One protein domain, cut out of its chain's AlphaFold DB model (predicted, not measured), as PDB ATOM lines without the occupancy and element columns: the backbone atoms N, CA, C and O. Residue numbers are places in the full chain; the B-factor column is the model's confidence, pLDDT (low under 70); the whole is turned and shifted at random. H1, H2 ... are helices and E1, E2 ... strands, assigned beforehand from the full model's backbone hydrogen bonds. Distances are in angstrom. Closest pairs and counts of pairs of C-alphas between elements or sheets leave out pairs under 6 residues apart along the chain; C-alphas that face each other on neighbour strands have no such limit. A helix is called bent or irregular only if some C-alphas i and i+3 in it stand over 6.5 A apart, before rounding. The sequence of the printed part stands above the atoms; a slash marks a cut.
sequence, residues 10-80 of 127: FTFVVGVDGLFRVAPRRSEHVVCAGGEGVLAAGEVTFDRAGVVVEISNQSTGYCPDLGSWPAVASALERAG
ATOM      1  N   PHE A  10     214.016 352.907 272.647       90.38
ATOM      2  CA  PHE A  10     214.611 353.149 273.948       90.38
ATOM      3  C   PHE A  10     215.501 351.981 274.344       90.38
ATOM      4  O   PHE A  10     215.335 350.857 273.873       90.38
ATOM      5  N   THR A  11     216.425 352.238 275.255       91.75
ATOM      6  CA  THR A  11     217.141 351.192 275.970       91.75
ATOM      7  C   THR A  11     216.421 350.898 277.272       91.75
ATOM      8  O   THR A  11     215.831 351.791 277.882       91.75
ATOM      9  N   PHE A  12     216.452 349.646 277.713       92.81
ATOM     10  CA  PHE A  12     215.883 349.261 278.994       92.81
ATOM     11  C   PHE A  12     216.818 348.358 279.786       92.81
ATOM     12  O   PHE A  12     217.657 347.642 279.230       92.81
ATOM     13  N   VAL A  13     216.611 348.360 281.099       93.62
ATOM     14  CA  VAL A  13     217.139 347.353 282.017       93.62
ATOM     15  C   VAL A  13     216.039 346.893 282.964       93.62
ATOM     16  O   VAL A  13     215.201 347.685 283.402       93.62
ATOM     17  N   VAL A  14     216.059 345.609 283.305       94.75
ATOM     18  CA  VAL A  14     215.322 345.072 284.448       94.75
ATOM     19  C   VAL A  14     216.327 344.895 285.570       94.75
ATOM     20  O   VAL A  14     217.201 344.030 285.491       94.75
ATOM     21  N   GLY A  15     216.231 345.736 286.595       91.38
ATOM     22  CA  GLY A  15     217.115 345.633 287.754       91.38
ATOM     23  C   GLY A  15     216.862 344.349 288.545       91.38
ATOM     24  O   GLY A  15     215.828 343.699 288.385       91.38
ATOM     25  N   VAL A  16     217.781 343.998 289.443       90.69
ATOM     26  CA  VAL A  16     217.592 342.885 290.400       90.69
ATOM     27  C   VAL A  16     216.392 343.084 291.332       90.69
ATOM     28  O   VAL A  16     215.857 342.125 291.874       90.69
ATOM     29  N   ASP A  17     215.926 344.325 291.471       90.44
ATOM     30  CA  ASP A  17     214.681 344.695 292.149       90.44
ATOM     31  C   ASP A  17     213.418 344.455 291.301       90.44
ATOM     32  O   ASP A  17     212.300 344.705 291.749       90.44
ATOM     33  N   GLY A  18     213.581 343.981 290.065       92.81
ATOM     34  CA  GLY A  18     212.500 343.698 289.133       92.81
ATOM     35  C   GLY A  18     211.861 344.940 288.511       92.81
ATOM     36  O   GLY A  18     210.823 344.807 287.857       92.81
ATOM     37  N   LEU A  19     212.421 346.140 288.690       93.44
ATOM     38  CA  LEU A  19     211.873 347.341 288.061       93.44
ATOM     39  C   LEU A  19     212.329 347.457 286.604       93.44
ATOM     40  O   LEU A  19     213.519 347.322 286.304       93.44
ATOM     41  N   PHE A  20     211.375 347.758 285.721       94.25
ATOM     42  CA  PHE A  20     211.612 348.065 284.311       94.25
ATOM     43  C   PHE A  20     212.009 349.538 284.171       94.25
ATOM     44  O   PHE A  20     211.190 350.434 284.375       94.25
ATOM     45  N   ARG A  21     213.280 349.800 283.863       92.31
ATOM     46  CA  ARG A  21     213.831 351.151 283.693       92.31
ATOM     47  C   ARG A  21     214.125 351.390 282.227       92.31
ATOM     48  O   ARG A  21     214.686 350.514 281.581       92.31
ATOM     49  N   VAL A  22     213.791 352.577 281.736       90.38
ATOM     50  CA  VAL A  22     213.926 352.950 280.326       90.38
ATOM     51  C   VAL A  22     214.744 354.231 280.213       90.38
ATOM     52  O   VAL A  22     214.536 355.166 280.986       90.38
ATOM     53  N   ALA A  23     215.642 354.290 279.234       85.38
ATOM     54  CA  ALA A  23     216.368 355.494 278.857       85.38
ATOM     55  C   ALA A  23     216.331 355.700 277.334       85.38
ATOM     56  O   ALA A  23     216.189 354.742 276.574       85.38
ATOM     57  N   PRO A  24     216.460 356.946 276.843       81.00
ATOM     58  CA  PRO A  24     216.621 357.195 275.414       81.00
ATOM     59  C   PRO A  24     217.836 356.440 274.861       81.00
ATOM     60  O   PRO A  24     218.862 356.360 275.534       81.00
ATOM     61  N   ARG A  25     217.786 355.968 273.607       66.56
ATOM     62  CA  ARG A  25     218.887 355.197 272.983       66.56
ATOM     63  C   ARG A  25     220.243 355.907 272.961       66.56
ATOM     64  O   ARG A  25     221.281 355.263 272.856       66.56
ATOM     65  N   ARG A  26     220.244 357.238 273.061       62.94
ATOM     66  CA  ARG A  26     221.463 358.061 273.123       62.94
ATOM     67  C   ARG A  26     222.129 358.059 274.504       62.94
ATOM     68  O   ARG A  26     223.214 358.615 274.640       62.94
ATOM     69  N   SER A  27     221.485 357.467 275.506       58.25
ATOM     70  CA  SER A  27     222.031 357.253 276.841       58.25
ATOM     71  C   SER A  27     222.636 355.851 276.919       58.25
ATOM     72  O   SER A  27     221.974 354.862 276.607       58.25
ATOM     73  N   GLU A  28     223.900 355.753 277.333       54.47
ATOM     74  CA  GLU A  28     224.582 354.469 277.512       54.47
ATOM     75  C   GLU A  28     223.854 353.605 278.557       54.47
ATOM     76  O   GLU A  28     223.542 354.076 279.654       54.47
ATOM     77  N   HIS A  29     223.608 352.328 278.233       54.38
ATOM     78  CA  HIS A  29     222.911 351.347 279.081       54.38
ATOM     79  C   HIS A  29     223.409 351.318 280.541       54.38
ATOM     80  O   HIS A  29     222.627 351.110 281.468       54.38
ATOM     81  N   VAL A  30     224.704 351.570 280.741       50.53
ATOM     82  CA  VAL A  30     225.403 351.544 282.034       50.53
ATOM     83  C   VAL A  30     224.903 352.633 282.992       50.53
ATOM     84  O   VAL A  30     224.799 352.398 284.195       50.53
ATOM     85  N   VAL A  31     224.507 353.800 282.475       51.56
ATOM     86  CA  VAL A  31     223.970 354.897 283.299       51.56
ATOM     87  C   VAL A  31     222.583 354.542 283.842       51.56
ATOM     88  O   VAL A  31     222.230 354.932 284.952       51.56
ATOM     89  N   CYS A  32     221.807 353.752 283.095       50.91
ATOM     90  CA  CYS A  32     220.438 353.390 283.460       50.91
ATOM     91  C   CYS A  32     220.363 352.312 284.557       50.91
ATOM     92  O   CYS A  32     219.384 352.255 285.302       50.91
ATOM     93  N   ALA A  33     221.397 351.474 284.666       58.12
ATOM     94  CA  ALA A  33     221.528 350.446 285.699       58.12
ATOM     95  C   ALA A  33     222.345 350.900 286.922       58.12
ATOM     96  O   ALA A  33     222.421 350.172 287.907       58.12
ATOM     97  N   GLY A  34     222.994 352.068 286.862       58.47
ATOM     98  CA  GLY A  34     223.879 352.540 287.930       58.47
ATOM     99  C   GLY A  34     225.144 351.693 288.129       58.47
ATOM    100  O   GLY A  34     225.764 351.797 289.181       58.47
ATOM    101  N   GLY A  35     225.529 350.866 287.148       61.28
ATOM    102  CA  GLY A  35     226.673 349.947 287.241       61.28
ATOM    103  C   GLY A  35     226.389 348.610 287.941       61.28
ATOM    104  O   GLY A  35     227.312 347.824 288.132       61.28
ATOM    105  N   GLU A  36     225.136 348.337 288.303       67.81
ATOM    106  CA  GLU A  36     224.727 347.106 288.985       67.81
ATOM    107  C   GLU A  36     224.380 345.973 288.002       67.81
ATOM    108  O   GLU A  36     224.165 346.185 286.799       67.81
ATOM    109  N   GLY A  37     224.301 344.750 288.534       79.56
ATOM    110  CA  GLY A  37     223.790 343.589 287.807       79.56
ATOM    111  C   GLY A  37     222.321 343.763 287.402       79.56
ATOM    112  O   GLY A  37     221.535 344.424 288.084       79.56
ATOM    113  N   VAL A  38     221.934 343.147 286.286       89.88
ATOM    114  CA  VAL A  38     220.571 343.219 285.735       89.88
ATOM    115  C   VAL A  38     220.028 341.819 285.477       89.88
ATOM    116  O   VAL A  38     220.777 340.898 285.166       89.88
ATOM    117  N   LEU A  39     218.709 341.661 285.576       93.19
ATOM    118  CA  LEU A  39     218.015 340.430 285.189       93.19
ATOM    119  C   LEU A  39     217.813 340.349 283.670       93.19
ATOM    120  O   LEU A  39     217.737 339.260 283.108       93.19
ATOM    121  N   ALA A  40     217.704 341.504 283.012       94.50
ATOM    122  CA  ALA A  40     217.579 341.634 281.567       94.50
ATOM    123  C   ALA A  40     218.008 343.038 281.118       94.50
ATOM    124  O   ALA A  40     217.915 343.996 281.887       94.50
ATOM    125  N   ALA A  41     218.418 343.171 279.859       94.19
ATOM    126  CA  ALA A  41     218.696 344.453 279.220       94.19
ATOM    127  C   ALA A  41     218.454 344.362 277.711       94.19
ATOM    128  O   ALA A  41     218.580 343.288 277.122       94.19
ATOM    129  N   GLY A  42     218.149 345.486 277.072       94.06
ATOM    130  CA  GLY A  42     218.001 345.516 275.624       94.06
ATOM    131  C   GLY A  42     217.355 346.784 275.097       94.06
ATOM    132  O   GLY A  42     217.408 347.832 275.741       94.06
ATOM    133  N   GLU A  43     216.734 346.675 273.924       94.00
ATOM    134  CA  GLU A  43     216.037 347.778 273.262       94.00
ATOM    135  C   GLU A  43     214.527 347.512 273.234       94.00
ATOM    136  O   GLU A  43     214.101 346.369 273.054       94.00
ATOM    137  N   VAL A  44     213.722 348.558 273.414       94.75
ATOM    138  CA  VAL A  44     212.255 348.507 273.418       94.75
ATOM    139  C   VAL A  44     211.675 349.711 272.685       94.75
ATOM    140  O   VAL A  44     212.183 350.823 272.798       94.75
ATOM    141  N   THR A  45     210.581 349.494 271.972       94.38
ATOM    142  CA  THR A  45     209.849 350.515 271.229       94.38
ATOM    143  C   THR A  45     208.394 350.493 271.671       94.38
ATOM    144  O   THR A  45     207.797 349.417 271.789       94.38
ATOM    145  N   PHE A  46     207.826 351.676 271.906       92.06
ATOM    146  CA  PHE A  46     206.437 351.840 272.325       92.06
ATOM    147  C   PHE A  46     205.633 352.584 271.274       92.06
ATOM    148  O   PHE A  46     206.087 353.617 270.784       92.06
ATOM    149  N   ASP A  47     204.402 352.133 271.038       92.31
ATOM    150  CA  ASP A  47     203.458 352.911 270.246       92.31
ATOM    151  C   ASP A  47     202.974 354.169 270.994       92.31
ATOM    152  O   ASP A  47     203.296 354.438 272.156       92.31
ATOM    153  N   ARG A  48     202.115 354.951 270.333       88.56
ATOM    154  CA  ARG A  48     201.524 356.169 270.914       88.56
ATOM    155  C   ARG A  48     200.636 355.920 272.137       88.56
ATOM    156  O   ARG A  48     200.330 356.879 272.841       88.56
ATOM    157  N   ALA A  49     200.182 354.687 272.360       89.81
ATOM    158  CA  ALA A  49     199.395 354.294 273.524       89.81
ATOM    159  C   ALA A  49     200.274 353.784 274.683       89.81
ATOM    160  O   ALA A  49     199.746 353.512 275.760       89.81
ATOM    161  N   GLY A  50     201.596 353.688 274.493       89.69
ATOM    162  CA  GLY A  50     202.532 353.172 275.489       89.69
ATOM    163  C   GLY A  50     202.607 351.643 275.527       89.69
ATOM    164  O   GLY A  50     203.074 351.086 276.519       89.69
ATOM    165  N   VAL A  51     202.145 350.955 274.479       93.44
ATOM    166  CA  VAL A  51     202.231 349.494 274.341       93.44
ATOM    167  C   VAL A  51     203.563 349.116 273.706       93.44
ATOM    168  O   VAL A  51     203.994 349.762 272.753       93.44
ATOM    169  N   VAL A  52     204.207 348.054 274.197       95.38
ATOM    170  CA  VAL A  52     205.433 347.531 273.578       95.38
ATOM    171  C   VAL A  52     205.099 346.931 272.215       95.38
ATOM    172  O   VAL A  52     204.381 345.933 272.134       95.38
ATOM    173  N   VAL A  53     205.660 347.513 271.155       95.50
ATOM    174  CA  VAL A  53     205.513 347.023 269.773       95.50
ATOM    175  C   VAL A  53     206.743 346.272 269.287       95.50
ATOM    176  O   VAL A  53     206.616 345.298 268.548       95.50
ATOM    177  N   GLU A  54     207.930 346.654 269.758       96.12
ATOM    178  CA  GLU A  54     209.168 345.924 269.500       96.12
ATOM    179  C   GLU A  54     209.992 345.818 270.775       96.12
ATOM    180  O   GLU A  54     210.055 346.758 271.565       96.12
ATOM    181  N   ILE A  55     210.628 344.668 270.989       96.44
ATOM    182  CA  ILE A  55     211.514 344.454 272.127       96.44
ATOM    183  C   ILE A  55     212.560 343.391 271.806       96.44
ATOM    184  O   ILE A  55     212.250 342.337 271.249       96.44
ATOM    185  N   SER A  56     213.809 343.668 272.163       95.88
ATOM    186  CA  SER A  56     214.948 342.776 271.951       95.88
ATOM    187  C   SER A  56     215.800 342.654 273.204       95.88
ATOM    188  O   SER A  56     215.787 343.536 274.059       95.88
ATOM    189  N   ASN A  57     216.597 341.593 273.288       95.25
ATOM    190  CA  ASN A  57     217.639 341.439 274.305       95.25
ATOM    191  C   ASN A  57     218.989 342.037 273.847       95.25
ATOM    192  O   ASN A  57     220.049 341.655 274.341       95.25
ATOM    193  N   GLN A  58     218.976 342.946 272.863       93.25
ATOM    194  CA  GLN A  58     220.186 343.525 272.282       93.25
ATOM    195  C   GLN A  58     220.864 344.493 273.259       93.25
ATOM    196  O   GLN A  58     220.613 345.694 273.254       93.25
ATOM    197  N   SER A  59     221.784 343.975 274.067       90.69
ATOM    198  CA  SER A  59     222.677 344.780 274.894       90.69
ATOM    199  C   SER A  59     224.095 344.243 274.778       90.69
ATOM    200  O   SER A  59     224.383 343.156 275.259       90.69
ATOM    201  N   THR A  60     224.998 344.998 274.158       85.44
ATOM    202  CA  THR A  60     226.419 344.618 274.062       85.44
ATOM    203  C   THR A  60     227.172 344.803 275.380       85.44
ATOM    204  O   THR A  60     228.230 344.212 275.559       85.44
ATOM    205  N   GLY A  61     226.622 345.594 276.309       85.81
ATOM    206  CA  GLY A  61     227.180 345.775 277.651       85.81
ATOM    207  C   GLY A  61     226.842 344.625 278.602       85.81
ATOM    208  O   GLY A  61     227.701 344.215 279.368       85.81
ATOM    209  N   TYR A  62     225.619 344.085 278.526       88.69
ATOM    210  CA  TYR A  62     225.144 343.029 279.438       88.69
ATOM    211  C   TYR A  62     225.022 341.638 278.799       88.69
ATOM    212  O   TYR A  62     225.060 340.636 279.503       88.69
ATOM    213  N   CYS A  63     224.869 341.560 277.476       92.62
ATOM    214  CA  CYS A  63     224.759 340.321 276.696       92.62
ATOM    215  C   CYS A  63     223.783 339.263 277.271       92.62
ATOM    216  O   CYS A  63     224.166 338.093 277.408       92.62
ATOM    217  N   PRO A  64     222.535 339.632 277.619       92.75
ATOM    218  CA  PRO A  64     221.620 338.748 278.335       92.75
ATOM    219  C   PRO A  64     221.162 337.550 277.494       92.75
ATOM    220  O   PRO A  64     220.984 337.650 276.276       92.75
ATOM    221  N   ASP A  65     220.927 336.420 278.165       94.12
ATOM    222  CA  ASP A  65     220.389 335.205 277.549       94.12
ATOM    223  C   ASP A  65     218.924 335.364 277.101       94.12
ATOM    224  O   ASP A  65     218.187 336.220 277.599       94.12
ATOM    225  N   LEU A  66     218.462 334.487 276.204       94.19
ATOM    226  CA  LEU A  66     217.049 334.405 275.814       94.19
ATOM    227  C   LEU A  66     216.142 334.065 277.010       94.19
ATOM    228  O   LEU A  66     215.008 334.543 277.085       94.19
ATOM    229  N   GLY A  67     216.659 333.312 277.986       94.62
ATOM    230  CA  GLY A  67     216.007 333.015 279.258       94.62
ATOM    231  C   GLY A  67     215.780 334.229 280.163       94.62
ATOM    232  O   GLY A  67     215.150 334.080 281.205       94.62
ATOM    233  N   SER A  68     216.231 335.430 279.780       95.50
ATOM    234  CA  SER A  68     215.927 336.680 280.494       95.50
ATOM    235  C   SER A  68     214.503 337.199 280.251       95.50
ATOM    236  O   SER A  68     214.003 338.017 281.028       95.50
ATOM    237  N   TRP A  69     213.806 336.702 279.219       97.50
ATOM    238  CA  TRP A  69     212.453 337.152 278.869       97.50
ATOM    239  C   TRP A  69     211.444 337.135 280.037       97.50
ATOM    240  O   TRP A  69     210.748 338.135 280.219       97.50
ATOM    241  N   PRO A  70     211.350 336.084 280.877       97.69
ATOM    242  CA  PRO A  70     210.392 336.059 281.983       97.69
ATOM    243  C   PRO A  70     210.558 337.224 282.968       97.69
ATOM    244  O   PRO A  70     209.565 337.710 283.513       97.69
ATOM    245  N   ALA A  71     211.787 337.713 283.173       97.19
ATOM    246  CA  ALA A  71     212.037 338.885 284.010       97.19
ATOM    247  C   ALA A  71     211.491 340.167 283.362       97.19
ATOM    248  O   ALA A  71     210.893 340.993 284.052       97.19
ATOM    249  N   VAL A  72     211.644 340.301 282.038       97.69
ATOM    250  CA  VAL A  72     211.082 341.399 281.236       97.69
ATOM    251  C   VAL A  72     209.560 341.389 281.294       97.69
ATOM    252  O   VAL A  72     208.967 342.398 281.669       97.69
ATOM    253  N   ALA A  73     208.937 340.246 280.995       97.81
ATOM    254  CA  ALA A  73     207.486 340.092 281.024       97.81
ATOM    255  C   ALA A  73     206.923 340.460 282.402       97.81
ATOM    256  O   ALA A  73     206.092 341.356 282.510       97.81
ATOM    257  N   SER A  74     207.487 339.888 283.470       97.94
ATOM    258  CA  SER A  74     207.050 340.179 284.840       97.94
ATOM    259  C   SER A  74     207.183 341.663 285.202       97.94
ATOM    260  O   SER A  74     206.383 342.197 285.970       97.94
ATOM    261  N   ALA A  75     208.220 342.345 284.706       97.75
ATOM    262  CA  ALA A  75     208.438 343.761 284.982       97.75
ATOM    263  C   ALA A  75     207.454 344.660 284.212       97.75
ATOM    264  O   ALA A  75     206.945 345.624 284.785       97.75
ATOM    265  N   LEU A  76     207.136 344.316 282.959       97.56
ATOM    266  CA  LEU A  76     206.121 345.000 282.152       97.56
ATOM    267  C   LEU A  76     204.710 344.788 282.717       97.56
ATOM    268  O   LEU A  76     203.960 345.751 282.859       97.56
ATOM    269  N   GLU A  77     204.378 343.563 283.131       97.62
ATOM    270  CA  GLU A  77     203.110 343.226 283.788       97.62
ATOM    271  C   GLU A  77     202.914 344.031 285.079       97.62
ATOM    272  O   GLU A  77     201.860 344.635 285.282       97.62
ATOM    273  N   ARG A  78     203.948 344.117 285.932       96.75
ATOM    274  CA  ARG A  78     203.920 344.961 287.142       96.75
ATOM    275  C   ARG A  78     203.721 346.441 286.825       96.75
ATOM    276  O   ARG A  78     203.091 347.145 287.610       96.75
ATOM    277  N   ALA A  79     204.265 346.911 285.705       95.56
ATOM    278  CA  ALA A  79     204.095 348.280 285.236       95.56
ATOM    279  C   ALA A  79     202.742 348.521 284.533       95.56
ATOM    280  O   ALA A  79     202.433 349.664 284.203       95.56
ATOM    281  N   GLY A  80     201.932 347.479 284.305       96.88
ATOM    282  CA  GLY A  80     200.669 347.578 283.568       96.88
ATOM    283  C   GLY A  80     200.850 347.830 282.068       96.88
ATOM    284  O   GLY A  80     199.948 348.366 281.427       96.88
TER     285      GLY A  80
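AT A GLANCE: This is residues 10 to 80 of the 127 residues of an uncharacterized protein of Actinosynnema sp. ALI-1.44 (UniProt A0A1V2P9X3). A twisted four-strand antiparallel sheet, ordered E2, E1, E3, E4, has long helix H2 packed on one face and short helix H1 on the other. The 71 printed residues hold E1, E2, H1, E3, E4, H2 in chain order, of mixed class. The whole is compact, radius of gyration of the C-alphas 11.0 A, spanning 31 by 26 by 19 A.

IN THESE COORDINATES: E1, residues 10 to 15, starts at C-alpha 10 (214.611, 353.149, 273.948) and spans 15.9 A; E2, 20 to 24, 13.7 A; H1, 29 to 33, 6.8 A. E3, 38 to 46, 21.3 A, bends by 62 degrees at residue 43. E4, 52 to 56, spans 10.8 A; H2, 66 to 78, 20.3 A, ends at C-alpha 78 (203.920, 344.961, 287.142). H2 is only just irregular: C-alphas 67 and 70 are 6.9 A apart.

HOW THE PARTS SIT: Within hydrogen-bond range are N 13 and O 21 in hairpin E1-E2, 2.9 A, N 12 and O 42 between E1 and E3, 2.8 A, and N 45 and O 54 in hairpin E3-E4, 2.8 A. E2, H1, E3 form a split strand-helix-strand unit, E1 between its strands, with a right-handed crossover. H2 touches E3, closest C-alphas Ala 40 and Ser 68, 5.3 A. H1, on the opposite face, touches E1, closest C-alphas Val 13 and Ala 33, 6.5 A. Every O i to N i+4 pair is within range in H1, 7 of 9 in H2.

THE WHOLE: The C-alphas farthest apart, Gly 35 and Ala 49, are 30.8 A apart. The printed part has no cut and no long link. Residues 25 to 36 have pLDDT under 70.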